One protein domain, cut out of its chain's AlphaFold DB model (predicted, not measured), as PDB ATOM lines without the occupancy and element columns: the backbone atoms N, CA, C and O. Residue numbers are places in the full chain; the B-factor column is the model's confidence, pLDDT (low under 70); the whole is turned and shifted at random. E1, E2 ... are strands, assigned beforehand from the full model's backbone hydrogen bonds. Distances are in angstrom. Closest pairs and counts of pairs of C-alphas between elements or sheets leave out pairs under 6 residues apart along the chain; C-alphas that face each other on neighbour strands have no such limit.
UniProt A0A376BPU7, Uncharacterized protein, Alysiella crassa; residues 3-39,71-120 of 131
ATOM      1  N   PHE A   3     123.582 108.175  13.942       76.00
ATOM      2  CA  PHE A   3     122.592 107.294  14.568       76.00
ATOM      3  C   PHE A   3     121.269 107.398  13.808       76.00
ATOM      4  O   PHE A   3     120.901 108.487  13.368       76.00
ATOM      5  N   LEU A   4     120.591 106.265  13.638       82.00
ATOM      6  CA  LEU A   4     119.270 106.166  13.028       82.00
ATOM      7  C   LEU A   4     118.315 105.598  14.076       82.00
ATOM      8  O   LEU A   4     118.588 104.538  14.636       82.00
ATOM      9  N   THR A   5     117.202 106.285  14.292       83.75
ATOM     10  CA  THR A   5     116.068 105.789  15.078       83.75
ATOM     11  C   THR A   5     114.774 106.064  14.337       83.75
ATOM     12  O   THR A   5     114.753 106.841  13.383       83.75
ATOM     13  N   THR A   6     113.702 105.436  14.787       83.56
ATOM     14  CA  THR A   6     112.338 105.722  14.360       83.56
ATOM     15  C   THR A   6     111.621 106.499  15.465       83.56
ATOM     16  O   THR A   6     111.907 106.315  16.652       83.56
ATOM     17  N   HIS A   7     110.748 107.424  15.081       82.81
ATOM     18  CA  HIS A   7     109.862 108.161  15.978       82.81
ATOM     19  C   HIS A   7     108.444 108.043  15.437       82.81
ATOM     20  O   HIS A   7     108.207 108.450  14.307       82.81
ATOM     21  N   GLY A   8     107.531 107.473  16.219       79.88
ATOM     22  CA  GLY A   8     106.136 107.282  15.835       79.88
ATOM     23  C   GLY A   8     105.193 108.083  16.718       79.88
ATOM     24  O   GLY A   8     105.488 108.298  17.893       79.88
ATOM     25  N   ASP A   9     104.065 108.480  16.143       82.62
ATOM     26  CA  ASP A   9     103.027 109.262  16.800       82.62
ATOM     27  C   ASP A   9     101.625 108.864  16.293       82.62
ATOM     28  O   ASP A   9     101.479 108.315  15.192       82.62
ATOM     29  N   VAL A  10     100.605 109.070  17.134       81.50
ATOM     30  CA  VAL A  10      99.204 108.757  16.829       81.50
ATOM     31  C   VAL A  10      98.287 109.858  17.359       81.50
ATOM     32  O   VAL A  10      98.187 110.049  18.572       81.50
ATOM     33  N   HIS A  11      97.515 110.482  16.469       81.69
ATOM     34  CA  HIS A  11      96.469 111.447  16.803       81.69
ATOM     35  C   HIS A  11      95.143 111.042  16.164       81.69
ATOM     36  O   HIS A  11      95.046 110.834  14.959       81.69
ATOM     37  N   GLN A  12      94.092 110.921  16.984       84.00
ATOM     38  CA  GLN A  12      92.723 110.652  16.515       84.00
ATOM     39  C   GLN A  12      92.624 109.453  15.543       84.00
ATOM     40  O   GLN A  12      91.865 109.493  14.587       84.00
ATOM     41  N   GLY A  13      93.407 108.387  15.749       81.56
ATOM     42  CA  GLY A  13      93.393 107.201  14.876       81.56
ATOM     43  C   GLY A  13      94.171 107.346  13.557       81.56
ATOM     44  O   GLY A  13      94.244 106.387  12.787       81.56
ATOM     45  N   VAL A  14      94.795 108.499  13.310       88.19
ATOM     46  CA  VAL A  14      95.841 108.671  12.300       88.19
ATOM     47  C   VAL A  14      97.188 108.430  12.965       88.19
ATOM     48  O   VAL A  14      97.463 108.940  14.045       88.19
ATOM     49  N   SER A  15      98.015 107.609  12.335       91.25
ATOM     50  CA  SER A  15      99.345 107.246  12.807       91.25
ATOM     51  C   SER A  15     100.390 107.621  11.773       91.25
ATOM     52  O   SER A  15     100.147 107.580  10.563       91.25
ATOM     53  N   GLY A  16     101.574 107.979  12.243       92.06
ATOM     54  CA  GLY A  16     102.717 108.209  11.383       92.06
ATOM     55  C   GLY A  16     104.012 107.927  12.110       92.06
ATOM     56  O   GLY A  16     104.066 107.859  13.336       92.06
ATOM     57  N   SER A  17     105.072 107.732  11.342       92.12
ATOM     58  CA  SER A  17     106.412 107.614  11.892       92.12
ATOM     59  C   SER A  17     107.441 108.265  10.990       92.12
ATOM     60  O   SER A  17     107.211 108.442   9.795       92.12
ATOM     61  N   HIS A  18     108.576 108.629  11.570       92.50
ATOM     62  CA  HIS A  18     109.708 109.241  10.901       92.50
ATOM     63  C   HIS A  18     111.000 108.499  11.232       92.50
ATOM     64  O   HIS A  18     111.304 108.229  12.396       92.50
ATOM     65  N   TYR A  19     111.836 108.307  10.218       92.38
ATOM     66  CA  TYR A  19     113.258 108.081  10.407       92.38
ATOM     67  C   TYR A  19     113.919 109.371  10.892       92.38
ATOM     68  O   TYR A  19     113.874 110.402  10.217       92.38
ATOM     69  N   VAL A  20     114.601 109.289  12.029       89.88
ATOM     70  CA  VAL A  20     115.386 110.380  12.602       89.88
ATOM     71  C   VAL A  20     116.863 110.050  12.437       89.88
ATOM     72  O   VAL A  20     117.398 109.156  13.101       89.88
ATOM     73  N   LEU A  21     117.530 110.759  11.524       88.75
ATOM     74  CA  LEU A  21     118.959 110.598  11.260       88.75
ATOM     75  C   LEU A  21     119.753 111.702  11.939       88.75
ATOM     76  O   LEU A  21     119.677 112.866  11.542       88.75
ATOM     77  N   PHE A  22     120.578 111.318  12.906       82.25
ATOM     78  CA  PHE A  22     121.529 112.214  13.550       82.25
ATOM     79  C   PHE A  22     122.868 112.162  12.832       82.25
ATOM     80  O   PHE A  22     123.470 111.095  12.665       82.25
ATOM     81  N   HIS A  23     123.368 113.332  12.451       78.00
ATOM     82  CA  HIS A  23     124.630 113.465  11.745       78.00
ATOM     83  C   HIS A  23     125.549 114.481  12.426       78.00
ATOM     84  O   HIS A  23     125.154 115.597  12.761       78.00
ATOM     85  N   HIS A  24     126.810 114.091  12.615       69.62
ATOM     86  CA  HIS A  24     127.844 114.924  13.224       69.62
ATOM     87  C   HIS A  24     128.906 115.294  12.185       69.62
ATOM     88  O   HIS A  24     129.530 114.409  11.601       69.62
ATOM     89  N   ASN A  25     129.143 116.593  11.983       66.56
ATOM     90  CA  ASN A  25     130.092 117.105  10.985       66.56
ATOM     91  C   ASN A  25     131.498 117.409  11.550       66.56
ATOM     92  O   ASN A  25     132.260 118.142  10.931       66.56
ATOM     93  N   GLY A  26     131.844 116.903  12.740       60.38
ATOM     94  CA  GLY A  26     133.154 117.146  13.368       60.38
ATOM     95  C   GLY A  26     133.269 118.488  14.105       60.38
ATOM     96  O   GLY A  26     134.091 118.613  15.005       60.38
ATOM     97  N   GLY A  27     132.410 119.464  13.793       62.38
ATOM     98  CA  GLY A  27     132.436 120.822  14.347       62.38
ATOM     99  C   GLY A  27     131.606 121.032  15.619       62.38
ATOM    100  O   GLY A  27     131.178 122.155  15.868       62.38
ATOM    101  N   ARG A  28     131.330 119.974  16.402       62.47
ATOM    102  CA  ARG A  28     130.464 119.984  17.606       62.47
ATOM    103  C   ARG A  28     128.985 120.327  17.362       62.47
ATOM    104  O   ARG A  28     128.255 120.564  18.320       62.47
ATOM    105  N   LYS A  29     128.518 120.340  16.111       69.19
ATOM    106  CA  LYS A  29     127.092 120.474  15.781       69.19
ATOM    107  C   LYS A  29     126.529 119.122  15.350       69.19
ATOM    108  O   LYS A  29     127.085 118.464  14.470       69.19
ATOM    109  N   ILE A  30     125.428 118.727  15.982       72.31
ATOM    110  CA  ILE A  30     124.601 117.595  15.563       72.31
ATOM    111  C   ILE A  30     123.462 118.185  14.742       72.31
ATOM    112  O   ILE A  30     122.729 119.038  15.239       72.31
ATOM    113  N   GLY A  31     123.344 117.771  13.488       80.06
ATOM    114  CA  GLY A  31     122.139 118.031  12.715       80.06
ATOM    115  C   GLY A  31     121.232 116.807  12.714       80.06
ATOM    116  O   GLY A  31     121.663 115.694  13.039       80.06
ATOM    117  N   VAL A  32     119.967 117.044  12.384       86.38
ATOM    118  CA  VAL A  32     118.926 116.024  12.371       86.38
ATOM    119  C   VAL A  32     118.163 116.101  11.054       86.38
ATOM    120  O   VAL A  32     117.810 117.186  10.594       86.38
ATOM    121  N   SER A  33     117.919 114.948  10.440       86.50
ATOM    122  CA  SER A  33     116.993 114.814   9.315       86.50
ATOM    123  C   SER A  33     115.813 113.958   9.751       86.50
ATOM    124  O   SER A  33     116.019 112.856  10.253       86.50
ATOM    125  N   TRP A  34     114.609 114.481   9.544       90.81
ATOM    126  CA  TRP A  34     113.349 113.777   9.740       90.81
ATOM    127  C   TRP A  34     112.828 113.393   8.367       90.81
ATOM    128  O   TRP A  34     112.662 114.264   7.519       90.81
ATOM    129  N   LEU A  35     112.651 112.099   8.129       92.31
ATOM    130  CA  LEU A  35     112.157 111.571   6.861       92.31
ATOM    131  C   LEU A  35     110.968 110.677   7.170       92.31
ATOM    132  O   LEU A  35     111.111 109.788   8.006       92.31
ATOM    133  N   GLY A  36     109.822 110.890   6.524       92.31
ATOM    134  CA  GLY A  36     108.644 110.062   6.788       92.31
ATOM    135  C   GLY A  36     108.950 108.578   6.574       92.31
ATOM    136  O   GLY A  36     109.597 108.210   5.598       92.31
ATOM    137  N   GLU A  37     108.539 107.734   7.509       94.19
ATOM    138  CA  GLU A  37     108.731 106.284   7.502       94.19
ATOM    139  C   GLU A  37     107.420 105.581   7.162       94.19
ATOM    140  O   GLU A  37     107.393 104.761   6.242       94.19
ATOM    141  N   SER A  38     106.345 105.923   7.871       94.94
ATOM    142  CA  SER A  38     105.011 105.382   7.635       94.94
ATOM    143  C   SER A  38     103.927 106.418   7.898       94.94
ATOM    144  O   SER A  38     104.144 107.383   8.629       94.94
ATOM    145  N   HIS A  39     102.756 106.216   7.297       95.31
ATOM    146  CA  HIS A  39     101.567 107.021   7.552       95.31
ATOM    147  C   HIS A  39     100.314 106.190   7.265       95.31
ATOM    148  O   HIS A  39     100.198 105.617   6.181       95.31
ATOM    149  N   ASP A  71     103.999 102.478   4.059       96.50
ATOM    150  CA  ASP A  71     105.204 102.086   4.781       96.50
ATOM    151  C   ASP A  71     106.424 102.294   3.897       96.50
ATOM    152  O   ASP A  71     106.340 102.303   2.663       96.50
ATOM    153  N   SER A  72     107.587 102.432   4.518       96.56
ATOM    154  CA  SER A  72     108.818 102.539   3.767       96.56
ATOM    155  C   SER A  72     109.989 101.839   4.425       96.56
ATOM    156  O   SER A  72     110.037 101.634   5.634       96.56
ATOM    157  N   LYS A  73     110.974 101.486   3.598       96.06
ATOM    158  CA  LYS A  73     112.249 100.911   4.031       96.06
ATOM    159  C   LYS A  73     113.402 101.781   3.569       96.06
ATOM    160  O   LYS A  73     113.538 102.047   2.372       96.06
ATOM    161  N   ILE A  74     114.257 102.164   4.511       94.81
ATOM    162  CA  ILE A  74     115.480 102.921   4.245       94.81
ATOM    163  C   ILE A  74     116.678 101.998   3.965       94.81
ATOM    164  O   ILE A  74     116.883 100.975   4.617       94.81
ATOM    165  N   LYS A  75     117.512 102.379   2.995       94.88
ATOM    166  CA  LYS A  75     118.791 101.743   2.663       94.88
ATOM    167  C   LYS A  75     119.869 102.810   2.487       94.88
ATOM    168  O   LYS A  75     119.671 103.786   1.773       94.88
ATOM    169  N   ILE A  76     121.041 102.590   3.078       93.12
ATOM    170  CA  ILE A  76     122.223 103.439   2.867       93.12
ATOM    171  C   ILE A  76     122.983 102.938   1.632       93.12
ATOM    172  O   ILE A  76     123.347 101.762   1.565       93.12
ATOM    173  N   LEU A  77     123.251 103.823   0.671       94.25
ATOM    174  CA  LEU A  77     123.957 103.503  -0.572       94.25
ATOM    175  C   LEU A  77     125.472 103.670  -0.390       94.25
ATOM    176  O   LEU A  77     126.059 104.678  -0.780       94.25
ATOM    177  N   ARG A  78     126.103 102.686   0.264       91.94
ATOM    178  CA  ARG A  78     127.545 102.696   0.591       91.94
ATOM    179  C   ARG A  78     128.467 102.567  -0.626       91.94
ATOM    180  O   ARG A  78     129.657 102.825  -0.519       91.94
ATOM    181  N   ASP A  79     127.916 102.151  -1.756       93.19
ATOM    182  CA  ASP A  79     128.577 102.061  -3.057       93.19
ATOM    183  C   ASP A  79     128.697 103.425  -3.765       93.19
ATOM    184  O   ASP A  79     129.388 103.542  -4.772       93.19
ATOM    185  N   GLN A  80     128.024 104.458  -3.251       92.31
ATOM    186  CA  GLN A  80     127.989 105.791  -3.845       92.31
ATOM    187  C   GLN A  80     128.949 106.749  -3.129       92.31
ATOM    188  O   GLN A  80     129.210 106.613  -1.936       92.31
ATOM    189  N   THR A  81     129.429 107.775  -3.833       90.06
ATOM    190  CA  THR A  81     130.303 108.798  -3.241       90.06
ATOM    191  C   THR A  81     129.572 109.588  -2.145       90.06
ATOM    192  O   THR A  81     128.492 110.130  -2.408       90.06
ATOM    193  N   PRO A  82     130.140 109.708  -0.929       87.06
ATOM    194  CA  PRO A  82     129.584 110.554   0.121       87.06
ATOM    195  C   PRO A  82     129.594 112.040  -0.248       87.06
ATOM    196  O   PRO A  82     130.560 112.534  -0.826       87.06
ATOM    197  N   ASN A  83     128.575 112.778   0.191       85.88
ATOM    198  CA  ASN A  83     128.592 114.242   0.214       85.88
ATOM    199  C   ASN A  83     128.667 114.718   1.668       85.88
ATOM    200  O   ASN A  83     127.900 114.255   2.509       85.88
ATOM    201  N   GLY A  84     129.618 115.597   1.996       81.06
ATOM    202  CA  GLY A  84     129.811 116.071   3.373       81.06
ATOM    203  C   GLY A  84     130.084 114.960   4.397       81.06
ATOM    204  O   GLY A  84     129.767 115.131   5.569       81.06
ATOM    205  N   GLY A  85     130.624 113.813   3.961       83.06
ATOM    206  CA  GLY A  85     130.873 112.642   4.812       83.06
ATOM    207  C   GLY A  85     129.679 111.694   4.988       83.06
ATOM    208  O   GLY A  85     129.800 110.713   5.721       83.06
ATOM    209  N   PHE A  86     128.553 111.942   4.308       86.81
ATOM    210  CA  PHE A  86     127.343 111.121   4.395       86.81
ATOM    211  C   PHE A  86     127.004 110.479   3.055       86.81
ATOM    212  O   PHE A  86     126.974 111.132   2.011       86.81
ATOM    213  N   TYR A  87     126.733 109.176   3.097       91.31
ATOM    214  CA  TYR A  87     126.274 108.433   1.933       91.31
ATOM    215  C   TYR A  87     124.845 108.847   1.561       91.31
ATOM    216  O   TYR A  87     124.023 109.086   2.457       91.31
ATOM    217  N   PRO A  88     124.515 108.888   0.259       93.62
ATOM    218  CA  PRO A  88     123.134 108.926  -0.193       93.62
ATOM    219  C   PRO A  88     122.317 107.781   0.410       93.62
ATOM    220  O   PRO A  88     122.833 106.690   0.670       93.62
ATOM    221  N   ILE A  89     121.025 108.020   0.587       95.12
ATOM    222  CA  ILE A  89     120.078 107.004   1.039       95.12
ATOM    223  C   ILE A  89     119.019 106.761  -0.027       95.12
ATOM    224  O   ILE A  89     118.765 107.587  -0.910       95.12
ATOM    225  N   GLN A  90     118.400 105.601   0.081       96.12
ATOM    226  CA  GLN A  90     117.272 105.180  -0.712       96.12
ATOM    227  C   GLN A  90     116.119 104.846   0.227       96.12
ATOM    228  O   GLN A  90     116.310 104.087   1.172       96.12
ATOM    229  N   ILE A  91     114.933 105.363  -0.067       96.19
ATOM    230  CA  ILE A  91     113.692 104.975   0.595       96.19
ATOM    231  C   ILE A  91     112.808 104.274  -0.430       96.19
ATOM    232  O   ILE A  91     112.558 104.811  -1.507       96.19
ATOM    233  N   ALA A  92     112.371 103.058  -0.119       97.44
ATOM    234  CA  ALA A  92     111.405 102.318  -0.921       97.44
ATOM    235  C   ALA A  92     110.053 102.327  -0.207       97.44
ATOM    236  O   ALA A  92     109.966 101.803   0.899       97.44
ATOM    237  N   VAL A  93     109.031 102.904  -0.839       97.50
ATOM    238  CA  VAL A  93     107.675 103.031  -0.286       97.50
ATOM    239  C   VAL A  93     106.758 101.948  -0.851       97.50
ATOM    240  O   VAL A  93     106.759 101.693  -2.062       97.50
ATOM    241  N   ASN A  94     105.951 101.342   0.015       97.69
ATOM    242  CA  ASN A  94     104.857 100.448  -0.340       97.69
ATOM    243  C   ASN A  94     103.538 100.959   0.242       97.69
ATOM    244  O   ASN A  94     103.509 101.909   1.019       97.69
ATOM    245  N   GLY A  95     102.449 100.325  -0.185       96.75
ATOM    246  CA  GLY A  95     101.115 100.594   0.328       96.75
ATOM    247  C   GLY A  95     100.266 101.379  -0.660       96.75
ATOM    248  O   GLY A  95     100.379 101.210  -1.883       96.75
ATOM    249  N   HIS A  96      99.369 102.213  -0.153       95.62
ATOM    250  CA  HIS A  96      98.427 102.957  -0.978       95.62
ATOM    251  C   HIS A  96      97.990 104.273  -0.336       95.62
ATOM    252  O   HIS A  96      98.094 104.481   0.867       95.62
ATOM    253  N   SER A  97      97.513 105.173  -1.187       94.12
ATOM    254  CA  SER A  97      96.825 106.397  -0.796       94.12
ATOM    255  C   SER A  97      95.649 106.569  -1.746       94.12
ATOM    256  O   SER A  97      95.826 106.806  -2.950       94.12
ATOM    257  N   GLY A  98      94.454 106.318  -1.220       93.00
ATOM    258  CA  GLY A  98      93.243 106.107  -1.994       93.00
ATOM    259  C   GLY A  98      93.463 105.076  -3.103       93.00
ATOM    260  O   GLY A  98      93.950 103.965  -2.895       93.00
ATOM    261  N   GLN A  99      93.155 105.459  -4.340       94.00
ATOM    262  CA  GLN A  99      93.268 104.561  -5.492       94.00
ATOM    263  C   GLN A  99      94.718 104.313  -5.921       94.00
ATOM    264  O   GLN A  99      94.994 103.368  -6.669       94.00
ATOM    265  N   LYS A 100      95.654 105.165  -5.492       94.88
ATOM    266  CA  LYS A 100      97.041 105.103  -5.941       94.88
ATOM    267  C   LYS A 100      97.812 104.083  -5.116       94.88
ATOM    268  O   LYS A 100      97.937 104.210  -3.903       94.88
ATOM    269  N   LYS A 101      98.376 103.089  -5.802       96.25
ATOM    270  CA  LYS A 101      99.175 102.020  -5.195       96.25
ATOM    271  C   LYS A 101     100.662 102.267  -5.406       96.25
ATOM    272  O   LYS A 101     101.084 102.600  -6.513       96.25
ATOM    273  N   TYR A 102     101.445 102.020  -4.367       96.88
ATOM    274  CA  TYR A 102     102.898 102.099  -4.373       96.88
ATOM    275  C   TYR A 102     103.463 100.694  -4.189       96.88
ATOM    276  O   TYR A 102     103.130  99.985  -3.242       96.88
ATOM    277  N   ARG A 103     104.290 100.259  -5.140       96.00
ATOM    278  CA  ARG A 103     104.926  98.937  -5.130       96.00
ATOM    279  C   ARG A 103     106.425  99.137  -5.221       96.00
ATOM    280  O   ARG A 103     106.951  99.282  -6.320       96.00
ATOM    281  N   GLN A 104     107.079  99.198  -4.067       94.81
ATOM    282  CA  GLN A 104     108.502  99.497  -3.937       94.81
ATOM    283  C   GLN A 104     108.902 100.758  -4.711       94.81
ATOM    284  O   GLN A 104     109.906 100.776  -5.421       94.81
ATOM    285  N   GLN A 105     108.105 101.822  -4.598       96.69
ATOM    286  CA  GLN A 105     108.428 103.086  -5.244       96.69
ATOM    287  C   GLN A 105     109.689 103.661  -4.597       96.69
ATOM    288  O   GLN A 105     109.699 103.979  -3.409       96.69
ATOM    289  N   VAL A 106     110.757 103.777  -5.383       96.94
ATOM    290  CA  VAL A 106     112.073 104.174  -4.887       96.94
ATOM    291  C   VAL A 106     112.276 105.684  -4.982       96.94
ATOM    292  O   VAL A 106     112.058 106.292  -6.029       96.94
ATOM    293  N   TYR A 107     112.785 106.261  -3.896       96.50
ATOM    294  CA  TYR A 107     113.219 107.645  -3.781       96.50
ATOM    295  C   TYR A 107     114.674 107.684  -3.328       96.50
ATOM    296  O   TYR A 107     115.038 107.086  -2.318       96.50
ATOM    297  N   ARG A 108     115.518 108.398  -4.074       95.31
ATOM    298  CA  ARG A 108     116.908 108.655  -3.684       95.31
ATOM    299  C   ARG A 108     116.989 110.017  -3.014       95.31
ATOM    300  O   ARG A 108     116.531 111.004  -3.585       95.31
ATOM    301  N   MET A 109     117.614 110.067  -1.846       94.38
ATOM    302  CA  MET A 109     117.832 111.302  -1.100       94.38
ATOM    303  C   MET A 109     119.330 111.490  -0.906       94.38
ATOM    304  O   MET A 109     120.027 110.635  -0.352       94.38
ATOM    305  N   ASN A 110     119.837 112.613  -1.401       92.38
ATOM    306  CA  ASN A 110     121.232 112.982  -1.221       92.38
ATOM    307  C   ASN A 110     121.348 113.889   0.003       92.38
ATOM    308  O   ASN A 110     120.477 114.726   0.246       92.38
ATOM    309  N   PHE A 111     122.432 113.728   0.758       90.12
ATOM    310  CA  PHE A 111     122.775 114.674   1.808       90.12
ATOM    311  C   PHE A 111     123.264 115.977   1.171       90.12
ATOM    312  O   PHE A 111     124.117 115.948   0.279       90.12
ATOM    313  N   ASP A 112     122.737 117.109   1.623       88.94
ATOM    314  CA  ASP A 112     123.259 118.427   1.289       88.94
ATOM    315  C   ASP A 112     124.057 118.977   2.472       88.94
ATOM    316  O   ASP A 112     123.509 119.320   3.518       88.94
ATOM    317  N   ALA A 113     125.373 119.091   2.291       83.19
ATOM    318  CA  ALA A 113     126.281 119.573   3.324       83.19
ATOM    319  C   ALA A 113     126.049 121.045   3.699       83.19
ATOM    320  O   ALA A 113     126.399 121.441   4.809       83.19
ATOM    321  N   LYS A 114     125.464 121.853   2.799       84.50
ATOM    322  CA  LYS A 114     125.194 123.274   3.061       84.50
ATOM    323  C   LYS A 114     124.009 123.453   4.002       84.50
ATOM    324  O   LYS A 114     124.124 124.182   4.983       84.50
ATOM    325  N   SER A 115     122.888 122.793   3.712       84.75
ATOM    326  CA  SER A 115     121.710 122.810   4.589       84.75
ATOM    327  C   SER A 115     121.821 121.848   5.770       84.75
ATOM    328  O   SER A 115     121.061 121.978   6.725       84.75
ATOM    329  N   GLY A 116     122.769 120.907   5.725       84.69
ATOM    330  CA  GLY A 116     122.977 119.917   6.771       84.69
ATOM    331  C   GLY A 116     121.775 118.993   6.918       84.69
ATOM    332  O   GLY A 116     121.335 118.775   8.037       84.69
ATOM    333  N   LYS A 117     121.202 118.506   5.814       88.31
ATOM    334  CA  LYS A 117     120.087 117.550   5.842       88.31
ATOM    335  C   LYS A 117     120.005 116.721   4.567       88.31
ATOM    336  O   LYS A 117     120.572 117.082   3.533       88.31
ATOM    337  N   TYR A 118     119.280 115.609   4.635       91.00
ATOM    338  CA  TYR A 118     118.860 114.883   3.440       91.00
ATOM    339  C   TYR A 118     117.780 115.665   2.689       91.00
ATOM    340  O   TYR A 118     116.859 116.211   3.291       91.00
ATOM    341  N   ILE A 119     117.915 115.737   1.366       91.56
ATOM    342  CA  ILE A 119     116.958 116.431   0.505       91.56
ATOM    343  C   ILE A 119     115.910 115.442   0.009       91.56
ATOM    344  O   ILE A 119     116.215 114.527  -0.761       91.56
ATOM    345  N   GLU A 120     114.670 115.660   0.431       92.81
ATOM    346  CA  GLU A 120     113.516 114.887  -0.012       92.81
ATOM    347  C   GLU A 120     113.067 115.328  -1.417       92.81
ATOM    348  O   GLU A 120     112.863 116.524  -1.663       92.81
TER     349      GLU A 120
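What this domain is: This is residues 3 to 39 and 71 to 120 of the 131 residues of an uncharacterized protein of Alysiella crassa (UniProt A0A376BPU7). Two antiparallel sheets stand face to face as a sandwich, with the strands of one running nearly along those of the other, at 8 degrees. The larger sheet, E4 E5 E6 E7, is curled like part of a barrel, and E3, an edge strand of the smaller sheet E1 E2 E3, comes close to both of its edge strands, E4 and E7. The printed part has 87 residues with seven named strands, E1 to E7 in chain order, and no named helix; the class is all strand. It is only just compact, close to loose, with a radius of gyration of the C-alphas of 14.4 A, and spans 44 by 29 by 18 A, only just elongated.

How they stand to each other: E1, residues 3 to 11, and E2, residues 14 to 24, form a hairpin, with N 7 and O 18 2.9 A apart, within hydrogen-bond range. E2 forms a second hairpin with E3, residues 30 to 39, where N 21 and O 33 are 2.9 A apart. These three make a meander, each strand the antiparallel neighbour of the one before. A second meander holds E4, residues 71 to 76, E5, residues 89 to 97, E6, residues 100 to 112, and E7, residues 117 to 119. In it N 73 and O 92 of E4 and E5 are 2.9 A apart, N 91 and O 107 of E5 and E6 are 2.8 A apart, and N 112 and O 117 of E6 and E7 are 2.9 A apart. E5 bends by 59 degrees at residue 94 and E6 by 78 degrees at residue 103. The pairing of E6 is staggered: residues 100 to 109 pair with E5, residues 110 to 112 with E7. Between the sheets, the closest C-alphas of E3 and E4 are those of Ser 38 and Asp 71, 4.4 A apart. Those of E3 and E7 are Ser 33 and Lys 117, 5.4 A apart. E3 and E5 are near each other, while E1 is apart from E4, E5, E6 and E7. Both sheets are strongly twisted.

Where its parts are: E1 begins at C-alpha 3 (122.592, 107.294, 14.568) and is 26.5 A long from first to last C-alpha. E2 measures 32.6 A, E3 26.6 A, E4 17.2 A and E5 23.3 A. E6, the longest by residues, measures 30.3 A and ends at C-alpha 112 (123.259, 118.427, 1.289). E7 measures 6.3 A and ends at C-alpha 119 (116.958, 116.431, 0.505).

The domain as a whole: The C-alphas of Gly 27 and Gln 99, the two farthest apart, are 46.8 A apart. Residues 40 to 70 are not printed, and C-alphas 39 and 71 are 6.7 A apart across this cut. The link from E4 to E5, residues 77 to 88, is long. The mean pLDDT of the printed part is 88.4; residues 24 to 29, of which 24 belongs to E2, are under 70.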